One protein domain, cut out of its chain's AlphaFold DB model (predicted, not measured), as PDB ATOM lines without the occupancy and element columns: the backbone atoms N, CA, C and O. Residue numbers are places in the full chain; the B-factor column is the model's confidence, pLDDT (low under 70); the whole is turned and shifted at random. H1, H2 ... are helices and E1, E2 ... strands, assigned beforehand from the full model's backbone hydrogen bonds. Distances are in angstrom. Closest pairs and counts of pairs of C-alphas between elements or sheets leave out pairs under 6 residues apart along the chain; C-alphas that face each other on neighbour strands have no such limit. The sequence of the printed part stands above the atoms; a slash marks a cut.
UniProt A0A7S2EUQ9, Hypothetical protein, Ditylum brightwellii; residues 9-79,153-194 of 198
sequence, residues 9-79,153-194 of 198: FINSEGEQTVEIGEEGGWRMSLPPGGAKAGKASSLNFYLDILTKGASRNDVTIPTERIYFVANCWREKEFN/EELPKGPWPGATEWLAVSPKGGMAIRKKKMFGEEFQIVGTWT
ATOM      1  N   PHE A   9      52.286  -5.235 -24.890       62.59
ATOM      2  CA  PHE A   9      52.904  -3.925 -25.044       62.59
ATOM      3  C   PHE A   9      54.386  -4.029 -24.713       62.59
ATOM      4  O   PHE A   9      54.752  -4.634 -23.719       62.59
ATOM      5  N   ILE A  10      55.250  -3.414 -25.515       67.06
ATOM      6  CA  ILE A  10      56.687  -3.353 -25.231       67.06
ATOM      7  C   ILE A  10      57.033  -1.902 -24.905       67.06
ATOM      8  O   ILE A  10      56.776  -1.008 -25.719       67.06
ATOM      9  N   ASN A  11      57.585  -1.666 -23.717       70.44
ATOM     10  CA  ASN A  11      58.000  -0.349 -23.238       70.44
ATOM     11  C   ASN A  11      59.395  -0.392 -22.580       70.44
ATOM     12  O   ASN A  11      60.100  -1.397 -22.651       70.44
ATOM     13  N   SER A  12      59.813   0.713 -21.953       71.06
ATOM     14  CA  SER A  12      61.103   0.810 -21.248       71.06
ATOM     15  C   SER A  12      61.226  -0.118 -20.033       71.06
ATOM     16  O   SER A  12      62.333  -0.331 -19.549       71.06
ATOM     17  N   GLU A  13      60.110  -0.657 -19.538       70.31
ATOM     18  CA  GLU A  13      60.035  -1.630 -18.443       70.31
ATOM     19  C   GLU A  13      59.967  -3.084 -18.951       70.31
ATOM     20  O   GLU A  13      59.948  -4.012 -18.144       70.31
ATOM     21  N   GLY A  14      59.970  -3.296 -20.271       78.06
ATOM     22  CA  GLY A  14      59.922  -4.609 -20.907       78.06
ATOM     23  C   GLY A  14      58.579  -4.918 -21.566       78.06
ATOM     24  O   GLY A  14      57.854  -4.029 -22.012       78.06
ATOM     25  N   GLU A  15      58.285  -6.209 -21.686       77.19
ATOM     26  CA  GLU A  15      57.031  -6.719 -22.233       77.19
ATOM     27  C   GLU A  15      55.951  -6.733 -21.138       77.19
ATOM     28  O   GLU A  15      56.135  -7.311 -20.068       77.19
ATOM     29  N   GLN A  16      54.831  -6.065 -21.396       68.25
ATOM     30  CA  GLN A  16      53.673  -5.952 -20.519       68.25
ATOM     31  C   GLN A  16      52.452  -6.545 -21.215       68.25
ATOM     32  O   GLN A  16      52.023  -6.066 -22.264       68.25
ATOM     33  N   THR A  17      51.851  -7.557 -20.603       69.19
ATOM     34  CA  THR A  17      50.609  -8.160 -21.087       69.19
ATOM     35  C   THR A  17      49.418  -7.539 -20.362       69.19
ATOM     36  O   THR A  17      49.417  -7.404 -19.135       69.19
ATOM     37  N   VAL A  18      48.400  -7.132 -21.120       65.44
ATOM     38  CA  VAL A  18      47.169  -6.567 -20.564       65.44
ATOM     39  C   VAL A  18      46.073  -7.618 -20.595       65.44
ATOM     40  O   VAL A  18      45.645  -8.032 -21.669       65.44
ATOM     41  N   GLU A  19      45.598  -8.024 -19.419       67.31
ATOM     42  CA  GLU A  19      44.444  -8.916 -19.326       67.31
ATOM     43  C   GLU A  19      43.162  -8.101 -19.479       67.31
ATOM     44  O   GLU A  19      42.906  -7.144 -18.738       67.31
ATOM     45  N   ILE A  20      42.357  -8.489 -20.464       68.38
ATOM     46  CA  ILE A  20      41.021  -7.948 -20.684       68.38
ATOM     47  C   ILE A  20      40.039  -8.915 -20.032       68.38
ATOM     48  O   ILE A  20      40.102 -10.117 -20.281       68.38
ATOM     49  N   GLY A  21      39.136  -8.393 -19.203       66.06
ATOM     50  CA  GLY A  21      38.125  -9.213 -18.546       66.06
ATOM     51  C   GLY A  21      37.273  -9.995 -19.545       66.06
ATOM     52  O   GLY A  21      36.886  -9.479 -20.594       66.06
ATOM     53  N   GLU A  22      36.960 -11.244 -19.199       62.16
ATOM     54  CA  GLU A  22      36.122 -12.129 -20.023       62.16
ATOM     55  C   GLU A  22      34.692 -11.582 -20.193       62.16
ATOM     56  O   GLU A  22      34.024 -11.841 -21.200       62.16
ATOM     57  N   GLU A  23      34.239 -10.786 -19.222       62.38
ATOM     58  CA  GLU A  23      32.943 -10.118 -19.212       62.38
ATOM     59  C   GLU A  23      33.057  -8.689 -19.761       62.38
ATOM     60  O   GLU A  23      33.358  -7.727 -19.057       62.38
ATOM     61  N   GLY A  24      32.781  -8.545 -21.056       64.88
ATOM     62  CA  GLY A  24      32.482  -7.259 -21.678       64.88
ATOM     63  C   GLY A  24      30.973  -7.030 -21.753       64.88
ATOM     64  O   GLY A  24      30.192  -7.963 -21.948       64.88
ATOM     65  N   GLY A  25      30.544  -5.775 -21.650       70.62
ATOM     66  CA  GLY A  25      29.159  -5.395 -21.905       70.62
ATOM     67  C   GLY A  25      29.065  -4.481 -23.112       70.62
ATOM     68  O   GLY A  25      29.875  -3.573 -23.292       70.62
ATOM     69  N   TRP A  26      28.037  -4.684 -23.925       78.12
ATOM     70  CA  TRP A  26      27.710  -3.778 -25.013       78.12
ATOM     71  C   TRP A  26      26.221  -3.453 -25.000       78.12
ATOM     72  O   TRP A  26      25.383  -4.198 -24.491       78.12
ATOM     73  N   ARG A  27      25.895  -2.290 -25.548       81.25
ATOM     74  CA  ARG A  27      24.538  -1.808 -25.732       81.25
ATOM     75  C   ARG A  27      24.480  -0.951 -26.979       81.25
ATOM     76  O   ARG A  27      25.235   0.008 -27.137       81.25
ATOM     77  N   MET A  28      23.490  -1.224 -27.812       80.31
ATOM     78  CA  MET A  28      23.114  -0.305 -28.871       80.31
ATOM     79  C   MET A  28      22.090   0.714 -28.361       80.31
ATOM     80  O   MET A  28      21.083   0.364 -27.740       80.31
ATOM     81  N   SER A  29      22.352   1.983 -28.641       84.38
ATOM     82  CA  SER A  29      21.476   3.108 -28.336       84.38
ATOM     83  C   SER A  29      20.868   3.618 -29.633       84.38
ATOM     84  O   SER A  29      21.582   4.020 -30.551       84.38
ATOM     85  N   LEU A  30      19.540   3.577 -29.717       82.25
ATOM     86  CA  LEU A  30      18.811   4.112 -30.863       82.25
ATOM     87  C   LEU A  30      18.916   5.646 -30.889       82.25
ATOM     88  O   LEU A  30      19.006   6.268 -29.826       82.25
ATOM     89  N   PRO A  31      18.860   6.274 -32.074       79.31
ATOM     90  CA  PRO A  31      18.844   7.725 -32.164       79.31
ATOM     91  C   PRO A  31      17.578   8.314 -31.505       79.31
ATOM     92  O   PRO A  31      16.561   7.622 -31.367       79.31
ATOM     93  N   PRO A  32      17.588   9.606 -31.116       73.50
ATOM     94  CA  PRO A  32      16.422  10.263 -30.529       73.50
ATOM     95  C   PRO A  32      15.171  10.109 -31.406       73.50
ATOM     96  O   PRO A  32      15.169  10.467 -32.593       73.50
ATOM     97  N   GLY A  33      14.094   9.581 -30.820       73.75
ATOM     98  CA  GLY A  33      12.859   9.230 -31.529       73.75
ATOM     99  C   GLY A  33      12.824   7.809 -32.108       73.75
ATOM    100  O   GLY A  33      12.001   7.551 -32.979       73.75
ATOM    101  N   GLY A  34      13.697   6.910 -31.643       73.62
ATOM    102  CA  GLY A  34      13.669   5.484 -31.972       73.62
ATOM    103  C   GLY A  34      14.421   5.125 -33.252       73.62
ATOM    104  O   GLY A  34      15.135   5.947 -33.826       73.62
ATOM    105  N   ALA A  35      14.272   3.874 -33.696       68.31
ATOM    106  CA  ALA A  35      14.866   3.399 -34.941       68.31
ATOM    107  C   ALA A  35      14.308   4.213 -36.120       68.31
ATOM    108  O   ALA A  35      13.135   4.106 -36.476       68.31
ATOM    109  N   LYS A  36      15.154   5.067 -36.699       74.44
ATOM    110  CA  LYS A  36      14.819   5.894 -37.859       74.44
ATOM    111  C   LYS A  36      15.498   5.314 -39.086       74.44
ATOM    112  O   LYS A  36      16.705   5.087 -39.086       74.44
ATOM    113  N   ALA A  37      14.710   5.121 -40.135       78.44
ATOM    114  CA  ALA A  37      15.159   4.602 -41.416       78.44
ATOM    115  C   ALA A  37      16.401   5.361 -41.928       78.44
ATOM    116  O   ALA A  37      16.388   6.589 -42.011       78.44
ATOM    117  N   GLY A  38      17.477   4.631 -42.233       80.50
ATOM    118  CA  GLY A  38      18.725   5.195 -42.762       80.50
ATOM    119  C   GLY A  38      19.643   5.880 -41.745       80.50
ATOM    120  O   GLY A  38      20.738   6.291 -42.120       80.50
ATOM    121  N   LYS A  39      19.241   6.017 -40.474       84.06
ATOM    122  CA  LYS A  39      20.055   6.691 -39.452       84.06
ATOM    123  C   LYS A  39      20.913   5.710 -38.665       84.06
ATOM    124  O   LYS A  39      20.488   4.595 -38.372       84.06
ATOM    125  N   ALA A  40      22.098   6.175 -38.280       86.88
ATOM    126  CA  ALA A  40      22.971   5.444 -37.379       86.88
ATOM    127  C   ALA A  40      22.346   5.325 -35.982       86.88
ATOM    128  O   ALA A  40      21.770   6.279 -35.453       86.88
ATOM    129  N   SER A  41      22.505   4.151 -35.384       88.31
ATOM    130  CA  SER A  41      22.464   3.961 -33.938       88.31
ATOM    131  C   SER A  41      23.875   4.106 -33.371       88.31
ATOM    132  O   SER A  41      24.854   4.112 -34.114       88.31
ATOM    133  N   SER A  42      23.996   4.224 -32.054       87.56
ATOM    134  CA  SER A  42      25.295   4.218 -31.382       87.56
ATOM    135  C   SER A  42      25.539   2.848 -30.771       87.56
ATOM    136  O   SER A  42      24.818   2.431 -29.864       87.56
ATOM    137  N   LEU A  43      26.559   2.152 -31.246       85.81
ATOM    138  CA  LEU A  43      27.120   0.994 -30.576       85.81
ATOM    139  C   LEU A  43      27.990   1.492 -29.425       85.81
ATOM    140  O   LEU A  43      28.966   2.195 -29.665       85.81
ATOM    141  N   ASN A  44      27.638   1.120 -28.198       85.81
ATOM    142  CA  ASN A  44      28.431   1.392 -27.007       85.81
ATOM    143  C   ASN A  44      28.919   0.059 -26.458       85.81
ATOM    144  O   ASN A  44      28.116  -0.858 -26.305       85.81
ATOM    145  N   PHE A  45      30.189  -0.057 -26.117       84.38
ATOM    146  CA  PHE A  45      30.675  -1.194 -25.343       84.38
ATOM    147  C   PHE A  45      31.779  -0.757 -24.406       84.38
ATOM    148  O   PHE A  45      32.294   0.356 -24.513       84.38
ATOM    149  N   TYR A  46      32.098  -1.617 -23.454       83.06
ATOM    150  CA  TYR A  46      33.206  -1.390 -22.554       83.06
ATOM    151  C   TYR A  46      34.082  -2.626 -22.445       83.06
ATOM    152  O   TYR A  46      33.611  -3.752 -22.613       83.06
ATOM    153  N   LEU A  47      35.349  -2.374 -22.140       81.31
ATOM    154  CA  LEU A  47      36.328  -3.388 -21.788       81.31
ATOM    155  C   LEU A  47      36.861  -3.061 -20.397       81.31
ATOM    156  O   LEU A  47      37.192  -1.905 -20.118       81.31
ATOM    157  N   ASP A  48      36.922  -4.074 -19.541       80.69
ATOM    158  CA  ASP A  48      37.553  -3.968 -18.231       80.69
ATOM    159  C   ASP A  48      39.007  -4.420 -18.339       80.69
ATOM    160  O   ASP A  48      39.291  -5.537 -18.772       80.69
ATOM    161  N   ILE A  49      39.924  -3.530 -17.964       79.19
ATOM    162  CA  ILE A  49      41.358  -3.808 -17.916       79.19
ATOM    163  C   ILE A  49      41.699  -4.316 -16.512       79.19
ATOM    164  O   ILE A  49      41.583  -3.563 -15.545       79.19
ATOM    165  N   LEU A  50      42.079  -5.592 -16.397       72.75
ATOM    166  CA  LEU A  50      42.246  -6.272 -15.105       72.75
ATOM    167  C   LEU A  50      43.653  -6.123 -14.506       72.75
ATOM    168  O   LEU A  50      43.811  -6.186 -13.286       72.75
ATOM    169  N   THR A  51      44.678  -5.898 -15.330       71.38
ATOM    170  CA  THR A  51      46.070  -5.751 -14.873       71.38
ATOM    171  C   THR A  51      46.465  -4.289 -14.640       71.38
ATOM    172  O   THR A  51      45.739  -3.356 -14.997       71.38
ATOM    173  N   LYS A  52      47.644  -4.061 -14.032       65.62
ATOM    174  CA  LYS A  52      48.315  -2.747 -14.060       65.62
ATOM    175  C   LYS A  52      48.416  -2.333 -15.527       65.62
ATOM    176  O   LYS A  52      49.117  -2.992 -16.286       65.62
ATOM    177  N   GLY A  53      47.644  -1.329 -15.926       61.69
ATOM    178  CA  GLY A  53      47.483  -0.978 -17.325       61.69
ATOM    179  C   GLY A  53      48.823  -0.626 -17.973       61.69
ATOM    180  O   GLY A  53      49.792  -0.306 -17.286       61.69
ATOM    181  N   ALA A  54      48.905  -0.743 -19.294       65.44
ATOM    182  CA  ALA A  54      50.165  -0.588 -20.011       65.44
ATOM    183  C   ALA A  54      50.435   0.868 -20.402       65.44
ATOM    184  O   ALA A  54      49.522   1.607 -20.772       65.44
ATOM    185  N   SER A  55      51.705   1.269 -20.392       61.56
ATOM    186  CA  SER A  55      52.146   2.546 -20.959       61.56
ATOM    187  C   SER A  55      53.180   2.304 -22.053       61.56
ATOM    188  O   SER A  55      54.140   1.569 -21.840       61.56
ATOM    189  N   ARG A  56      53.001   2.910 -23.227       59.62
ATOM    190  CA  ARG A  56      53.962   2.880 -24.333       59.62
ATOM    191  C   ARG A  56      54.043   4.269 -24.944       59.62
ATOM    192  O   ARG A  56      53.074   4.687 -25.560       59.62
ATOM    193  N   ASN A  57      55.211   4.909 -24.837       61.06
ATOM    194  CA  ASN A  57      55.587   6.197 -25.442       61.06
ATOM    195  C   ASN A  57      54.567   7.339 -25.246       61.06
ATOM    196  O   ASN A  57      54.792   8.231 -24.436       61.06
ATOM    197  N   ASP A  58      53.472   7.320 -25.997       57.50
ATOM    198  CA  ASP A  58      52.409   8.317 -26.100       57.50
ATOM    199  C   ASP A  58      51.025   7.808 -25.639       57.50
ATOM    200  O   ASP A  58      50.083   8.591 -25.528       57.50
ATOM    201  N   VAL A  59      50.890   6.514 -25.327       57.91
ATOM    202  CA  VAL A  59      49.622   5.874 -24.947       57.91
ATOM    203  C   VAL A  59      49.731   5.263 -23.554       57.91
ATOM    204  O   VAL A  59      50.626   4.469 -23.281       57.91
ATOM    205  N   THR A  60      48.791   5.605 -22.672       64.50
ATOM    206  CA  THR A  60      48.626   4.953 -21.364       64.50
ATOM    207  C   THR A  60      47.230   4.355 -21.272       64.50
ATOM    208  O   THR A  60      46.232   5.056 -21.440       64.50
ATOM    209  N   ILE A  61      47.169   3.055 -21.010       68.31
ATOM    210  CA  ILE A  61      45.948   2.307 -20.743       68.31
ATOM    211  C   ILE A  61      45.758   2.304 -19.224       68.31
ATOM    212  O   ILE A  61      46.635   1.815 -18.517       68.31
ATOM    213  N   PRO A  62      44.665   2.866 -18.690       71.56
ATOM    214  CA  PRO A  62      44.400   2.819 -17.258       71.56
ATOM    215  C   PRO A  62      43.928   1.420 -16.829       71.56
ATOM    216  O   PRO A  62      43.294   0.708 -17.606       71.56
ATOM    217  N   THR A  63      44.162   1.054 -15.564       74.56
ATOM    218  CA  THR A  63      43.518  -0.102 -14.900       74.56
ATOM    219  C   THR A  63      42.076   0.244 -14.532       74.56
ATOM    220  O   THR A  63      41.699   0.316 -13.365       74.56
ATOM    221  N   GLU A  64      41.280   0.578 -15.540       80.12
ATOM    222  CA  GLU A  64      39.892   0.988 -15.386       80.12
ATOM    223  C   GLU A  64      39.056   0.488 -16.567       80.12
ATOM    224  O   GLU A  64      39.567  -0.027 -17.564       80.12
ATOM    225  N   ARG A  65      37.740   0.671 -16.457       82.56
ATOM    226  CA  ARG A  65      36.798   0.422 -17.543       82.56
ATOM    227  C   ARG A  65      36.967   1.458 -18.651       82.56
ATOM    228  O   ARG A  65      36.765   2.653 -18.421       82.56
ATOM    229  N   ILE A  66      37.247   0.995 -19.865       79.38
ATOM    230  CA  ILE A  66      37.342   1.836 -21.061       79.38
ATOM    231  C   ILE A  66      36.046   1.711 -21.853       79.38
ATOM    232  O   ILE A  66      35.574   0.602 -22.096       79.38
ATOM    233  N   TYR A  67      35.473   2.842 -22.262       83.31
ATOM    234  CA  TYR A  67      34.241   2.887 -23.041       83.31
ATOM    235  C   TYR A  67      34.545   3.184 -24.504       83.31
ATOM    236  O   TYR A  67      35.379   4.024 -24.833       83.31
ATOM    237  N   PHE A  68      33.810   2.541 -25.394       84.50
ATOM    238  CA  PHE A  68      33.921   2.713 -26.831       84.50
ATOM    239  C   PHE A  68      32.553   3.053 -27.389       84.50
ATOM    240  O   PHE A  68      31.551   2.434 -27.022       84.50
ATOM    241  N   VAL A  69      32.515   4.031 -28.290       86.38
ATOM    242  CA  VAL A  69      31.313   4.387 -29.035       86.38
ATOM    243  C   VAL A  69      31.606   4.406 -30.525       86.38
ATOM    244  O   VAL A  69      32.644   4.904 -30.957       86.38
ATOM    245  N   ALA A  70      30.699   3.875 -31.331       87.50
ATOM    246  CA  ALA A  70      30.751   4.009 -32.780       87.50
ATOM    247  C   ALA A  70      29.345   4.107 -33.357       87.50
ATOM    248  O   ALA A  70      28.384   3.579 -32.796       87.50
ATOM    249  N   ASN A  71      29.226   4.761 -34.508       89.06
ATOM    250  CA  ASN A  71      28.002   4.688 -35.290       89.06
ATOM    251  C   ASN A  71      27.855   3.276 -35.858       89.06
ATOM    252  O   ASN A  71      28.814   2.719 -36.389       89.06
ATOM    253  N   CYS A  72      26.661   2.712 -35.753       89.25
ATOM    254  CA  CYS A  72      26.328   1.425 -36.330       89.25
ATOM    255  C   CYS A  72      24.972   1.466 -37.030       89.25
ATOM    256  O   CYS A  72      24.092   2.268 -36.711       89.25
ATOM    257  N   TRP A  73      24.797   0.568 -37.987       90.56
ATOM    258  CA  TRP A  73      23.564   0.397 -38.731       90.56
ATOM    259  C   TRP A  73      23.219  -1.079 -38.738       90.56
ATOM    260  O   TRP A  73      24.027  -1.903 -39.162       90.56
ATOM    261  N   ARG A  74      22.004  -1.410 -38.308       89.50
ATOM    262  CA  ARG A  74      21.422  -2.713 -38.630       89.50
ATOM    263  C   ARG A  74      21.212  -2.807 -40.135       89.50
ATOM    264  O   ARG A  74      21.095  -1.792 -40.822       89.50
ATOM    265  N   GLU A  75      21.134  -4.027 -40.641       88.94
ATOM    266  CA  GLU A  75      21.026  -4.311 -42.072       88.94
ATOM    267  C   GLU A  75      19.926  -3.500 -42.786       88.94
ATOM    268  O   GLU A  75      20.155  -2.932 -43.859       88.94
ATOM    269  N   LYS A  76      18.736  -3.389 -42.186       88.62
ATOM    270  CA  LYS A  76      17.621  -2.634 -42.774       88.62
ATOM    271  C   LYS A  76      17.948  -1.144 -42.894       88.62
ATOM    272  O   LYS A  76      17.772  -0.557 -43.962       88.62
ATOM    273  N   GLU A  77      18.431  -0.531 -41.821       88.88
ATOM    274  CA  GLU A  77      18.829   0.873 -41.776       88.88
ATOM    275  C   GLU A  77      20.004   1.143 -42.715       88.88
ATOM    276  O   GLU A  77      19.980   2.139 -43.434       88.88
ATOM    277  N   PHE A  78      20.974   0.231 -42.772       90.94
ATOM    278  CA  PHE A  78      22.108   0.304 -43.685       90.94
ATOM    279  C   PHE A  78      21.643   0.352 -45.143       90.94
ATOM    280  O   PHE A  78      22.019   1.248 -45.897       90.94
ATOM    281  N   ASN A  79      20.756  -0.565 -45.533       91.19
ATOM    282  CA  ASN A  79      20.227  -0.629 -46.892       91.19
ATOM    283  C   ASN A  79      19.444   0.631 -47.282       91.19
ATOM    284  O   ASN A  79      19.529   1.082 -48.426       91.19
ATOM    285  N   GLU A 153      30.161   0.484 -48.587       81.50
ATOM    286  CA  GLU A 153      30.565  -0.870 -48.966       81.50
ATOM    287  C   GLU A 153      31.797  -1.350 -48.194       81.50
ATOM    288  O   GLU A 153      31.865  -2.533 -47.870       81.50
ATOM    289  N   GLU A 154      32.677  -0.425 -47.805       83.50
ATOM    290  CA  GLU A 154      33.911  -0.678 -47.054       83.50
ATOM    291  C   GLU A 154      33.677  -0.801 -45.539       83.50
ATOM    292  O   GLU A 154      34.611  -1.069 -44.784       83.50
ATOM    293  N   LEU A 155      32.442  -0.594 -45.061       85.69
ATOM    294  CA  LEU A 155      32.153  -0.709 -43.633       85.69
ATOM    295  C   LEU A 155      32.314  -2.163 -43.164       85.69
ATOM    296  O   LEU A 155      31.732  -3.060 -43.785       85.69
ATOM    297  N   PRO A 156      32.996  -2.394 -42.028       85.12
ATOM    298  CA  PRO A 156      33.001  -3.687 -41.361       85.12
ATOM    299  C   PRO A 156      31.569  -4.147 -41.063       85.12
ATOM    300  O   PRO A 156      30.800  -3.425 -40.420       85.12
ATOM    301  N   LYS A 157      31.210  -5.342 -41.546       88.50
ATOM    302  CA  LYS A 157      29.879  -5.955 -41.416       88.50
ATOM    303  C   LYS A 157      30.004  -7.343 -40.819       88.50
ATOM    304  O   LYS A 157      30.809  -8.133 -41.298       88.50
ATOM    305  N   GLY A 158      29.192  -7.647 -39.817       85.69
ATOM    306  CA  GLY A 158      29.160  -8.992 -39.259       85.69
ATOM    307  C   GLY A 158      28.180  -9.154 -38.104       85.69
ATOM    308  O   GLY A 158      27.496  -8.188 -37.727       85.69
ATOM    309  N   PRO A 159      28.094 -10.375 -37.553       80.38
ATOM    310  CA  PRO A 159      27.338 -10.640 -36.343       80.38
ATOM    311  C   PRO A 159      28.054 -10.003 -35.149       80.38
ATOM    312  O   PRO A 159      29.250 -10.193 -34.940       80.38
ATOM    313  N   TRP A 160      27.317  -9.238 -34.349       71.19
ATOM    314  CA  TRP A 160      27.842  -8.696 -33.094       71.19
ATOM    315  C   TRP A 160      27.451  -9.604 -31.927       71.19
ATOM    316  O   TRP A 160      26.373 -10.202 -31.976       71.19
ATOM    317  N   PRO A 161      28.288  -9.734 -30.876       62.50
ATOM    318  CA  PRO A 161      28.011 -10.643 -29.764       62.50
ATOM    319  C   PRO A 161      26.600 -10.430 -29.210       62.50
ATOM    320  O   PRO A 161      26.283  -9.331 -28.809       62.50
ATOM    321  N   GLY A 162      25.724 -11.434 -29.183       65.19
ATOM    322  CA  GLY A 162      24.362 -11.272 -28.644       65.19
ATOM    323  C   GLY A 162      23.360 -10.521 -29.539       65.19
ATOM    324  O   GLY A 162      22.227 -10.307 -29.113       65.19
ATOM    325  N   ALA A 163      23.732 -10.144 -30.767       67.69
ATOM    326  CA  ALA A 163      22.794  -9.725 -31.804       67.69
ATOM    327  C   ALA A 163      22.538 -10.884 -32.780       67.69
ATOM    328  O   ALA A 163      23.467 -11.563 -33.208       67.69
ATOM    329  N   THR A 164      21.278 -11.096 -33.164       75.19
ATOM    330  CA  THR A 164      20.912 -12.037 -34.239       75.19
ATOM    331  C   THR A 164      21.009 -11.407 -35.629       75.19
ATOM    332  O   THR A 164      20.940 -12.109 -36.633       75.19
ATOM    333  N   GLU A 165      21.148 -10.083 -35.694       80.06
ATOM    334  CA  GLU A 165      21.162  -9.295 -36.926       80.06
ATOM    335  C   GLU A 165      22.583  -8.844 -37.276       80.06
ATOM    336  O   GLU A 165      23.411  -8.591 -36.396       80.06
ATOM    337  N   TRP A 166      22.847  -8.681 -38.572       88.00
ATOM    338  CA  TRP A 166      24.098  -8.109 -39.060       88.00
ATOM    339  C   TRP A 166      24.144  -6.605 -38.793       88.00
ATOM    340  O   TRP A 166      23.193  -5.875 -39.101       88.00
ATOM    341  N   LEU A 167      25.277  -6.133 -38.266       87.88
ATOM    342  CA  LEU A 167      25.542  -4.706 -38.097       87.88
ATOM    343  C   LEU A 167      26.710  -4.277 -38.980       87.88
ATOM    344  O   LEU A 167      27.752  -4.932 -39.007       87.88
ATOM    345  N   ALA A 168      26.544  -3.140 -39.645       90.12
ATOM    346  CA  ALA A 168      27.640  -2.364 -40.204       90.12
ATOM    347  C   ALA A 168      28.108  -1.344 -39.160       90.12
ATOM    348  O   ALA A 168      27.271  -0.685 -38.537       90.12
ATOM    349  N   VAL A 169      29.416  -1.180 -38.973       87.19
ATOM    350  CA  VAL A 169      29.975  -0.230 -37.996       87.19
ATOM    351  C   VAL A 169      30.874   0.783 -38.685       87.19
ATOM    352  O   VAL A 169      31.578   0.472 -39.637       87.19
ATOM    353  N   SER A 170      30.821   2.028 -38.222       85.06
ATOM    354  CA  SER A 170      31.707   3.088 -38.691       85.06
ATOM    355  C   SER A 170      33.164   2.715 -38.395       85.06
ATOM    356  O   SER A 170      33.467   2.384 -37.248       85.06
ATOM    357  N   PRO A 171      34.088   2.834 -39.367       68.75
ATOM    358  CA  PRO A 171      35.503   2.520 -39.169       68.75
ATOM    359  C   PRO A 171      36.173   3.447 -38.153       68.75
ATOM    360  O   PRO A 171      37.235   3.126 -37.638       68.75
ATOM    361  N   LYS A 172      35.562   4.599 -37.853       71.38
ATOM    362  CA  LYS A 172      36.017   5.512 -36.806       71.38
ATOM    363  C   LYS A 172      34.976   5.545 -35.698       71.38
ATOM    364  O   LYS A 172      33.880   6.081 -35.894       71.38
ATOM    365  N   GLY A 173      35.326   4.970 -34.555       73.31
ATOM    366  CA  GLY A 173      34.630   5.174 -33.290       73.31
ATOM    367  C   GLY A 173      35.463   6.017 -32.325       73.31
ATOM    368  O   GLY A 173      36.670   6.164 -32.507       73.31
ATOM    369  N   GLY A 174      34.823   6.582 -31.305       75.62
ATOM    370  CA  GLY A 174      35.486   7.284 -30.209       75.62
ATOM    371  C   GLY A 174      35.774   6.339 -29.046       75.62
ATOM    372  O   GLY A 174      34.920   5.538 -28.669       75.62
ATOM    373  N   MET A 175      36.967   6.444 -28.472       74.50
ATOM    374  CA  MET A 175      37.310   5.851 -27.181       74.50
ATOM    375  C   MET A 175      37.114   6.915 -26.105       74.50
ATOM    376  O   MET A 175      37.600   8.035 -26.259       74.50
ATOM    377  N   ALA A 176      36.401   6.583 -25.036       72.88
ATOM    378  CA  ALA A 176      36.074   7.496 -23.958       72.88
ATOM    379  C   ALA A 176      36.460   6.925 -22.590       72.88
ATOM    380  O   ALA A 176      36.259   5.743 -22.305       72.88
ATOM    381  N   ILE A 177      36.969   7.797 -21.723       66.25
ATOM    382  CA  ILE A 177      37.226   7.491 -20.314       66.25
ATOM    383  C   ILE A 177      36.189   8.226 -19.473       66.25
ATOM    384  O   ILE A 177      35.874   9.394 -19.725       66.25
ATOM    385  N   ARG A 178      35.647   7.534 -18.469       68.69
ATOM    386  CA  ARG A 178      34.728   8.137 -17.506       68.69
ATOM    387  C   ARG A 178      35.524   8.958 -16.494       68.69
ATOM    388  O   ARG A 178      36.310   8.409 -15.732       68.69
ATOM    389  N   LYS A 179      35.261  10.259 -16.421       65.31
ATOM    390  CA  LYS A 179      35.809  11.155 -15.402       65.31
ATOM    391  C   LYS A 179      34.736  11.442 -14.352       65.31
ATOM    392  O   LYS A 179      33.671  11.976 -14.661       65.31
ATOM    393  N   LYS A 180      35.010  11.094 -13.092       53.72
ATOM    394  CA  LYS A 180      34.165  11.511 -11.963       53.72
ATOM    395  C   LYS A 180      34.377  13.003 -11.704       53.72
ATOM    396  O   LYS A 180      35.487  13.416 -11.373       53.72
ATOM    397  N   LYS A 181      33.318  13.805 -11.825       61.44
ATOM    398  CA  LYS A 181      33.281  15.189 -11.333       61.44
ATOM    399  C   LYS A 181      32.507  15.248 -10.014       61.44
ATOM    400  O   LYS A 181      31.753  14.336  -9.685       61.44
ATOM    401  N   MET A 182      32.688  16.341  -9.266       61.03
ATOM    402  CA  MET A 182      31.942  16.607  -8.024       61.03
ATOM    403  C   MET A 182      30.417  16.623  -8.246       61.03
ATOM    404  O   MET A 182      29.668  16.313  -7.327       61.03
ATOM    405  N   PHE A 183      29.965  16.920  -9.472       53.66
ATOM    406  CA  PHE A 183      28.566  16.846  -9.889       53.66
ATOM    407  C   PHE A 183      28.460  16.168 -11.260       53.66
ATOM    408  O   PHE A 183      28.720  16.789 -12.290       53.66
ATOM    409  N   GLY A 184      28.075  14.893 -11.262       58.16
ATOM    410  CA  GLY A 184      27.793  14.122 -12.472       58.16
ATOM    411  C   GLY A 184      28.979  13.344 -13.047       58.16
ATOM    412  O   GLY A 184      30.122  13.426 -12.588       58.16
ATOM    413  N   GLU A 185      28.664  12.549 -14.064       59.72
ATOM    414  CA  GLU A 185      29.633  11.787 -14.846       59.72
ATOM    415  C   GLU A 185      29.913  12.529 -16.158       59.72
ATOM    416  O   GLU A 185      28.989  12.973 -16.838       59.72
ATOM    417  N   GLU A 186      31.189  12.667 -16.516       63.97
ATOM    418  CA  GLU A 186      31.618  13.228 -17.799       63.97
ATOM    419  C   GLU A 186      32.457  12.186 -18.541       63.97
ATOM    420  O   GLU A 186      33.316  11.532 -17.951       63.97
ATOM    421  N   PHE A 187      32.216  12.025 -19.840       65.31
ATOM    422  CA  PHE A 187      33.008  11.149 -20.700       65.31
ATOM    423  C   PHE A 187      33.961  12.005 -21.526       65.31
ATOM    424  O   PHE A 187      33.521  12.863 -22.291       65.31
ATOM    425  N   GLN A 188      35.263  11.779 -21.377       63.69
ATOM    426  CA  GLN A 188      36.277  12.445 -22.190       63.69
ATOM    427  C   GLN A 188      36.674  11.519 -23.337       63.69
ATOM    428  O   GLN A 188      37.139  10.409 -23.083       63.69
ATOM    429  N   ILE A 189      36.497  11.965 -24.585       68.62
ATOM    430  CA  ILE A 189      37.003  11.235 -25.754       68.62
ATOM    431  C   ILE A 189      38.525  11.385 -25.771       68.62
ATOM    432  O   ILE A 189      39.042  12.500 -25.803       68.62
ATOM    433  N   VAL A 190      39.229  10.260 -25.726       66.31
ATOM    434  CA  VAL A 190      40.692  10.180 -25.601       66.31
ATOM    435  C   VAL A 190      41.369   9.578 -26.830       66.31
ATOM    436  O   VAL A 190      42.591   9.560 -26.904       66.31
ATOM    437  N   GLY A 191      40.600   9.100 -27.809       65.00
ATOM    438  CA  GLY A 191      41.160   8.553 -29.039       65.00
ATOM    439  C   GLY A 191      40.113   8.025 -30.009       65.00
ATOM    440  O   GLY A 191      38.906   8.109 -29.763       65.00
ATOM    441  N   THR A 192      40.598   7.467 -31.114       72.06
ATOM    442  CA  THR A 192      39.791   6.758 -32.111       72.06
ATOM    443  C   THR A 192      40.125   5.275 -32.120       72.06
ATOM    444  O   THR A 192      41.273   4.910 -31.882       72.06
ATOM    445  N   TRP A 193      39.153   4.429 -32.448       73.75
ATOM    446  CA  TRP A 193      39.353   2.985 -32.575       73.75
ATOM    447  C   TRP A 193      38.695   2.442 -33.852       73.75
ATOM    448  O   TRP A 193      37.794   3.078 -34.411       73.75
ATOM    449  N   THR A 194      39.155   1.269 -34.290       66.31
ATOM    450  CA  THR A 194      38.672   0.532 -35.469       66.31
ATOM    451  C   THR A 194      38.211  -0.863 -35.054       66.31
ATOM    452  O   THR A 194      38.917  -1.544 -34.312       66.31
TER     453      THR A 194
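What this domain is: This is residues 9 to 79 and 153 to 194 of the 198 residues of the protein "Hypothetical protein" of Ditylum brightwellii (UniProt A0A7S2EUQ9). A strongly twisted sheet of seven strands branches at its longest strand, E5: E4 and then E3 lie along one side, while on the other side the E6-E7 hairpin and the longer E8-E9 hairpin pair with different parts of E5. The small E1-E2 hairpin is set off at one end of the long axis, the five-residue helix H1 continues E5 toward the other end, and the tip of the E8-E9 hairpin, residues 180 to 185, sticks out. The printed part has 113 residues, in the order E1 E2 E3 E4 E5 H1 E6 E7 E8 E9; its class is mostly strand, and its neighbour strands are antiparallel. It is only just loose, close to compact, with a radius of gyration of the C-alphas of 16.4 A and spans of 50 by 37 by 25 A.

How they stand to each other: E1, residues 9 to 11, and E2, residues 14 to 17, form a hairpin, with N 9 and O 16 2.8 A apart. E3, residues 25 to 29, E4, residues 41 to 48, and E5, residues 65 to 74, form a meander, each strand the antiparallel neighbour of the one before. N 27 and O 44 are 2.7 A apart, and N 43 and O 70 2.8 A. E5 bends by 62 degrees at residue 71. H1, residues 75 to 79, is on the sheet at a height of 7.1 A, over none of its strands, but only just: 2 of its 5 C-alphas fall on E7, residues 166 to 169. In H1 every O i to N i+4 pair is within hydrogen-bond range. E6, residues 157 to 159, is an edge strand beside E7, with N 167 and O 158 3.1 A apart. On the side of E5 away from E4, E7 pairs with residues 72 to 74, N 73 and O 168 being 2.8 A apart, and E8, residues 173 to 180, with residues 66 to 69, N 69 and O 174 being 2.9 A apart. E9, residues 185 to 193, forms a hairpin with E8, N 179 and O 186 being 2.8 A apart, and bends by 61 degrees at residue 190.

Where its parts are: E1 begins at C-alpha 9 (52.904, -3.925, -25.044). E4 is 23.2 A long and E5 26.3 A, from C-alpha 65 (36.798, 0.422, -17.543). E8 is 22.3 A long and E9 22.1 A, ending at C-alpha 193 (39.353, 2.985, -32.575).

The domain as a whole: The C-alphas of Glu 13 and Ala 37, the two farthest apart, are 50.8 A apart. Residues 80 to 152 are not printed; C-alphas 79 and 153 are 10.5 A apart across this cut. The links E3 to E4 and E4 to E5 are long. The mean pLDDT of the printed part is 74.7; 42 residues are under 70, among them 16 to 24, 52 to 61 and 177 to 191.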